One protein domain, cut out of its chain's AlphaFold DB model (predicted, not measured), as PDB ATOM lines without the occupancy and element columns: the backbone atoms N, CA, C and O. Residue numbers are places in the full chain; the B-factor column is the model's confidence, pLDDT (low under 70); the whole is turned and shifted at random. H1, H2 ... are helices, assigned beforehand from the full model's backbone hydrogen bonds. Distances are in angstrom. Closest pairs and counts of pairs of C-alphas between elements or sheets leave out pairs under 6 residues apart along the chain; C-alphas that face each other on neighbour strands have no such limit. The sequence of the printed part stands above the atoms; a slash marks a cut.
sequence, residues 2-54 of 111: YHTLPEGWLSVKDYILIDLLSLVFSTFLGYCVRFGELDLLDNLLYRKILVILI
ATOM      1  N   TYR A   2      -5.122  -8.185  11.947       40.78
ATOM      2  CA  TYR A   2      -4.327  -7.898  10.751       40.78
ATOM      3  C   TYR A   2      -2.895  -7.644  11.212       40.78
ATOM      4  O   TYR A   2      -2.650  -6.707  11.968       40.78
ATOM      5  N   HIS A   3      -1.978  -8.523  10.824       47.12
ATOM      6  CA  HIS A   3      -0.560  -8.314  11.063       47.12
ATOM      7  C   HIS A   3      -0.136  -7.078  10.271       47.12
ATOM      8  O   HIS A   3      -0.168  -7.077   9.042       47.12
ATOM      9  N   THR A   4       0.211  -6.011  10.984       53.91
ATOM     10  CA  THR A   4       0.946  -4.881  10.427       53.91
ATOM     11  C   THR A   4       2.259  -5.441   9.903       53.91
ATOM     12  O   THR A   4       3.128  -5.841  10.681       53.91
ATOM     13  N   LEU A   5       2.349  -5.555   8.577       55.88
ATOM     14  CA  LEU A   5       3.599  -5.801   7.874       55.88
ATOM     15  C   LEU A   5       4.653  -4.847   8.458       55.88
ATOM     16  O   LEU A   5       4.305  -3.700   8.754       55.88
ATOM     17  N   PRO A   6       5.900  -5.301   8.673       49.09
ATOM     18  CA  PRO A   6       6.948  -4.408   9.139       49.09
ATOM     19  C   PRO A   6       6.978  -3.214   8.189       49.09
ATOM     20  O   PRO A   6       6.899  -3.410   6.975       49.09
ATOM     21  N   GLU A   7       7.040  -2.003   8.742       55.91
ATOM     22  CA  GLU A   7       7.335  -0.763   8.024       55.91
ATOM     23  C   GLU A   7       8.729  -0.904   7.395       55.91
ATOM     24  O   GLU A   7       9.743  -0.428   7.894       55.91
ATOM     25  N   GLY A   8       8.800  -1.719   6.352       57.47
ATOM     26  CA  GLY A   8       9.973  -1.952   5.552       57.47
ATOM     27  C   GLY A   8      10.108  -0.814   4.561       57.47
ATOM     28  O   GLY A   8       9.109  -0.284   4.078       57.47
ATOM     29  N   TRP A   9      11.371  -0.538   4.242       51.16
ATOM     30  CA  TRP A   9      11.892   0.539   3.406       51.16
ATOM     31  C   TRP A   9      12.033   1.891   4.098       51.16
ATOM     32  O   TRP A   9      11.051   2.551   4.410       51.16
ATOM     33  N   LEU A  10      13.305   2.274   4.282       48.84
ATOM     34  CA  LEU A  10      13.834   3.631   4.455       48.84
ATOM     35  C   LEU A  10      12.751   4.699   4.321       48.84
ATOM     36  O   LEU A  10      12.198   4.906   3.237       48.84
ATOM     37  N   SER A  11      12.455   5.358   5.439       56.19
ATOM     38  CA  SER A  11      11.528   6.481   5.485       56.19
ATOM     39  C   SER A  11      11.863   7.396   4.304       56.19
ATOM     40  O   SER A  11      13.035   7.669   4.087       56.19
ATOM     41  N   VAL A  12      10.886   7.871   3.523       62.00
ATOM     42  CA  VAL A  12      11.130   8.720   2.325       62.00
ATOM     43  C   VAL A  12      12.128   9.866   2.603       62.00
ATOM     44  O   VAL A  12      12.852  10.306   1.714       62.00
ATOM     45  N   LYS A  13      12.229  10.282   3.872       58.22
ATOM     46  CA  LYS A  13      13.274  11.140   4.449       58.22
ATOM     47  C   LYS A  13      14.710  10.751   4.070       58.22
ATOM     48  O   LYS A  13      15.490  11.614   3.682       58.22
ATOM     49  N   ASP A  14      15.055   9.479   4.203       67.06
ATOM     50  CA  ASP A  14      16.404   8.967   3.982       67.06
ATOM     51  C   ASP A  14      16.758   9.023   2.490       67.06
ATOM     52  O   ASP A  14      17.906   9.271   2.136       67.06
ATOM     53  N   TYR A  15      15.757   8.909   1.610       68.38
ATOM     54  CA  TYR A  15      15.934   9.055   0.166       68.38
ATOM     55  C   TYR A  15      16.302  10.494  -0.233       68.38
ATOM     56  O   TYR A  15      17.189  10.694  -1.051       68.38
ATOM     57  N   ILE A  16      15.684  11.499   0.397       72.56
ATOM     58  CA  ILE A  16      15.985  12.924   0.154       72.56
ATOM     59  C   ILE A  16      17.360  13.301   0.705       72.56
ATOM     60  O   ILE A  16      18.085  14.077   0.094       72.56
ATOM     61  N   LEU A  17      17.739  12.744   1.860       73.06
ATOM     62  CA  LEU A  17      19.064  12.975   2.434       73.06
ATOM     63  C   LEU A  17      20.167  12.409   1.525       73.06
ATOM     64  O   LEU A  17      21.198  13.046   1.321       73.06
ATOM     65  N   ILE A  18      19.935  11.217   0.973       76.94
ATOM     66  CA  ILE A  18      20.844  10.565   0.028       76.94
ATOM     67  C   ILE A  18      20.907  11.337  -1.299       76.94
ATOM     68  O   ILE A  18      21.998  11.498  -1.845       76.94
ATOM     69  N   ASP A  19      19.777  11.852  -1.788       81.31
ATOM     70  CA  ASP A  19      19.708  12.705  -2.984       81.31
ATOM     71  C   ASP A  19      20.529  13.996  -2.812       81.31
ATOM     72  O   ASP A  19      21.370  14.339  -3.644       81.31
ATOM     73  N   LEU A  20      20.399  14.641  -1.654       76.50
ATOM     74  CA  LEU A  20      21.152  15.841  -1.292       76.50
ATOM     75  C   LEU A  20      22.662  15.577  -1.192       76.50
ATOM     76  O   LEU A  20      23.480  16.338  -1.714       76.50
ATOM     77  N   LEU A  21      23.051  14.454  -0.583       81.25
ATOM     78  CA  LEU A  21      24.452  14.041  -0.518       81.25
ATOM     79  C   LEU A  21      25.025  13.765  -1.919       81.25
ATOM     80  O   LEU A  21      26.184  14.087  -2.187       81.25
ATOM     81  N   SER A  22      24.209  13.215  -2.824       87.06
ATOM     82  CA  SER A  22      24.591  12.940  -4.212       87.06
ATOM     83  C   SER A  22      24.947  14.214  -4.981       87.06
ATOM     84  O   SER A  22      25.939  14.246  -5.709       87.06
ATOM     85  N   LEU A  23      24.195  15.295  -4.774       83.44
ATOM     86  CA  LEU A  23      24.381  16.571  -5.471       83.44
ATOM     87  C   LEU A  23      25.696  17.268  -5.078       83.44
ATOM     88  O   LEU A  23      26.445  17.753  -5.939       83.44
ATOM     89  N   VAL A  24      26.035  17.229  -3.787       79.56
ATOM     90  CA  VAL A  24      27.331  17.698  -3.268       79.56
ATOM     91  C   VAL A  24      28.472  16.842  -3.823       79.56
ATOM     92  O   VAL A  24      29.483  17.374  -4.291       79.56
ATOM     93  N   PHE A  25      28.299  15.519  -3.837       84.69
ATOM     94  CA  PHE A  25      29.314  14.582  -4.321       84.69
ATOM     95  C   PHE A  25      29.562  14.708  -5.831       84.69
ATOM     96  O   PHE A  25      30.704  14.675  -6.285       84.69
ATOM     97  N   SER A  26      28.507  14.926  -6.615       87.56
ATOM     98  CA  SER A  26      28.585  15.176  -8.057       87.56
ATOM     99  C   SER A  26      29.386  16.444  -8.364       87.56
ATOM    100  O   SER A  26      30.278  16.442  -9.216       87.56
ATOM    101  N   THR A  27      29.149  17.513  -7.599       80.19
ATOM    102  CA  THR A  27      29.890  18.776  -7.738       80.19
ATOM    103  C   THR A  27      31.371  18.607  -7.377       80.19
ATOM    104  O   THR A  27      32.240  19.137  -8.072       80.19
ATOM    105  N   PHE A  28      31.665  17.822  -6.336       83.31
ATOM    106  CA  PHE A  28      33.029  17.471  -5.931       83.31
ATOM    107  C   PHE A  28      33.770  16.685  -7.025       83.31
ATOM    108  O   PHE A  28      34.875  17.056  -7.425       83.31
ATOM    109  N   LEU A  29      33.143  15.636  -7.563       85.38
ATOM    110  CA  LEU A  29      33.719  14.821  -8.633       85.38
ATOM    111  C   LEU A  29      33.944  15.633  -9.912       85.38
ATOM    112  O   LEU A  29      35.009  15.537 -10.517       85.38
ATOM    113  N   GLY A  30      32.978  16.471 -10.298       84.25
ATOM    114  CA  GLY A  30      33.102  17.340 -11.468       84.25
ATOM    115  C   GLY A  30      34.266  18.330 -11.365       84.25
ATOM    116  O   GLY A  30      34.888  18.652 -12.376       84.25
ATOM    117  N   TYR A  31      34.597  18.794 -10.157       80.00
ATOM    118  CA  TYR A  31      35.787  19.614  -9.927       80.00
ATOM    119  C   TYR A  31      37.080  18.801 -10.033       80.00
ATOM    120  O   TYR A  31      37.994  19.193 -10.760       80.00
ATOM    121  N   CYS A  32      37.118  17.642  -9.367       82.44
ATOM    122  CA  CYS A  32      38.274  16.750  -9.339       82.44
ATOM    123  C   CYS A  32      38.695  16.325 -10.758       82.44
ATOM    124  O   CYS A  32      39.870  16.389 -11.107       82.44
ATOM    125  N   VAL A  33      37.725  15.996 -11.621       83.88
ATOM    126  CA  VAL A  33      37.974  15.631 -13.027       83.88
ATOM    127  C   VAL A  33      38.541  16.796 -13.846       83.88
ATOM    128  O   VAL A  33      39.300  16.572 -14.786       83.88
ATOM    129  N   ARG A  34      38.176  18.043 -13.525       77.31
ATOM    130  CA  ARG A  34      38.511  19.210 -14.352       77.31
ATOM    131  C   ARG A  34      39.856  19.845 -14.008       77.31
ATOM    132  O   ARG A  34      40.521  20.333 -14.914       77.31
ATOM    133  N   PHE A  35      40.229  19.863 -12.732       76.62
ATOM    134  CA  PHE A  35      41.453  20.521 -12.264       76.62
ATOM    135  C   PHE A  35      42.506  19.542 -11.736       76.62
ATOM    136  O   PHE A  35      43.667  19.917 -11.644       76.62
ATOM    137  N   GLY A  36      42.138  18.297 -11.406       70.12
ATOM    138  CA  GLY A  36      43.065  17.312 -10.830       70.12
ATOM    139  C   GLY A  36      43.550  17.651  -9.414       70.12
ATOM    140  O   GLY A  36      44.319  16.890  -8.832       70.12
ATOM    141  N   GLU A  37      43.084  18.763  -8.848       67.06
ATOM    142  CA  GLU A  37      43.417  19.248  -7.514       67.06
ATOM    143  C   GLU A  37      42.192  19.174  -6.599       67.06
ATOM    144  O   GLU A  37      41.048  19.344  -7.027       67.06
ATOM    145  N   LEU A  38      42.434  18.917  -5.313       65.62
ATOM    146  CA  LEU A  38      41.381  18.783  -4.301       65.62
ATOM    147  C   LEU A  38      40.910  20.134  -3.747       65.62
ATOM    148  O   LEU A  38      39.966  20.177  -2.955       65.62
ATOM    149  N   ASP A  39      41.547  21.236  -4.152       67.00
ATOM    150  CA  ASP A  39      41.312  22.538  -3.540       67.00
ATOM    151  C   ASP A  39      40.132  23.278  -4.188       67.00
ATOM    152  O   ASP A  39      40.281  24.183  -5.007       67.00
ATOM    153  N   LEU A  40      38.913  22.853  -3.843       63.91
ATOM    154  CA  LEU A  40      37.639  23.413  -4.334       63.91
ATOM    155  C   LEU A  40      37.435  24.894  -3.990       63.91
ATOM    156  O   LEU A  40      36.568  25.550  -4.576       63.91
ATOM    157  N   LEU A  41      38.180  25.408  -3.005       58.97
ATOM    158  CA  LEU A  41      38.032  26.770  -2.500       58.97
ATOM    159  C   LEU A  41      38.870  27.805  -3.254       58.97
ATOM    160  O   LEU A  41      38.556  28.995  -3.137       58.97
ATOM    161  N   ASP A  42      39.871  27.374  -4.022       66.69
ATOM    162  CA  ASP A  42      40.789  28.270  -4.729       66.69
ATOM    163  C   ASP A  42      40.096  28.947  -5.926       66.69
ATOM    164  O   ASP A  42      40.180  30.157  -6.159       66.69
ATOM    165  N   ASN A  43      39.240  28.190  -6.616       72.56
ATOM    166  CA  ASN A  43      38.470  28.694  -7.741       72.56
ATOM    167  C   ASN A  43      37.214  29.464  -7.299       72.56
ATOM    168  O   ASN A  43      36.186  28.906  -6.900       72.56
ATOM    169  N   LEU A  44      37.253  30.786  -7.484       75.81
ATOM    170  CA  LEU A  44      36.193  31.738  -7.112       75.81
ATOM    171  C   LEU A  44      34.816  31.409  -7.733       75.81
ATOM    172  O   LEU A  44      33.782  31.744  -7.151       75.81
ATOM    173  N   LEU A  45      34.788  30.750  -8.897       76.75
ATOM    174  CA  LEU A  45      33.564  30.318  -9.585       76.75
ATOM    175  C   LEU A  45      32.954  29.072  -8.918       76.75
ATOM    176  O   LEU A  45      31.776  29.084  -8.565       76.75
ATOM    177  N   TYR A  46      33.767  28.044  -8.654       75.44
ATOM    178  CA  TYR A  46      33.320  26.822  -7.975       75.44
ATOM    179  C   TYR A  46      32.892  27.094  -6.537       75.44
ATOM    180  O   TYR A  46      31.853  26.599  -6.111       75.44
ATOM    181  N   ARG A  47      33.597  27.986  -5.833       77.00
ATOM    182  CA  ARG A  47      33.206  28.428  -4.491       77.00
ATOM    183  C   ARG A  47      31.808  29.049  -4.462       77.00
ATOM    184  O   ARG A  47      31.045  28.799  -3.535       77.00
ATOM    185  N   LYS A  48      31.449  29.855  -5.469       81.19
ATOM    186  CA  LYS A  48      30.100  30.442  -5.574       81.19
ATOM    187  C   LYS A  48      29.038  29.372  -5.820       81.19
ATOM    188  O   LYS A  48      27.993  29.423  -5.184       81.19
ATOM    189  N   ILE A  49      29.317  28.414  -6.706       81.31
ATOM    190  CA  ILE A  49      28.405  27.303  -7.002       81.31
ATOM    191  C   ILE A  49      28.182  26.453  -5.748       81.31
ATOM    192  O   ILE A  49      27.036  26.216  -5.394       81.31
ATOM    193  N   LEU A  50      29.248  26.098  -5.025       81.88
ATOM    194  CA  LEU A  50      29.184  25.360  -3.757       81.88
ATOM    195  C   LEU A  50      28.330  26.075  -2.706       81.88
ATOM    196  O   LEU A  50      27.479  25.453  -2.079       81.88
ATOM    197  N   VAL A  51      28.516  27.388  -2.538       80.38
ATOM    198  CA  VAL A  51      27.720  28.178  -1.585       80.38
ATOM    199  C   VAL A  51      26.240  28.209  -1.976       80.38
ATOM    200  O   VAL A  51      25.389  28.078  -1.104       80.38
ATOM    201  N   ILE A  52      25.921  28.362  -3.265       81.19
ATOM    202  CA  ILE A  52      24.531  28.348  -3.752       81.19
ATOM    203  C   ILE A  52      23.905  26.960  -3.578       81.19
ATOM    204  O   ILE A  52      22.745  26.878  -3.181       81.19
ATOM    205  N   LEU A  53      24.671  25.894  -3.830       82.50
ATOM    206  CA  LEU A  53      24.236  24.509  -3.656       82.50
ATOM    207  C   LEU A  53      23.835  24.251  -2.202       82.50
ATOM    208  O   LEU A  53      22.684  23.932  -1.934       82.50
ATOM    209  N   ILE A  54      24.744  24.544  -1.263       77.69
ATOM    210  CA  ILE A  54      24.515  24.381   0.180       77.69
ATOM    211  C   ILE A  54      23.302  25.202   0.638       77.69
ATOM    212  O   ILE A  54      22.512  24.749   1.465       77.69
TER     213      ILE A  54
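What this domain is: This is residues 2 to 54 of the 111 residues of an uncharacterized protein of Aerococcus urinae (UniProt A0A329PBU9). An uneven helical hairpin: a loose tail leads into one long helix, H1, and the short helix H2 folds back beside its later half. The tail and the first part of H1, residues 2 to 19, stick out and make much of the length. The printed part has 53 residues with two named helices, H1 then H2, and no named strand; the class is all helix. It is extended, with a radius of gyration of the C-alphas of 17.5 A, spanning 60 by 21 by 11 A.

Where its parts are: H1, residues 12 to 35, begins at C-alpha 12 (11.130, 8.720, 2.325) and is 35.7 A long. H2, residues 44 to 54, is 15.6 A long and ends at C-alpha 54 (24.515, 24.381, 0.180).

How they stand to each other: H1 touches H2 with residues 24 to 31 alone; the closest C-alphas, of Val 24 and Leu 53, are 7.5 A apart. The two form a helical hairpin, running opposite ways at a shallow tilt of 6 degrees. Every O i to N i+4 pair is within hydrogen-bond range in H2, and 19 of 20 in H1.

The domain as a whole: The C-alphas farthest apart, of Tyr 2 and Asp 42, are 59.9 A apart. The printed part has no cut, and the link from H1 to H2 is short. Mean pLDDT of the printed part is 71.6; residues 2 to 15 and 37 to 42 are under 70.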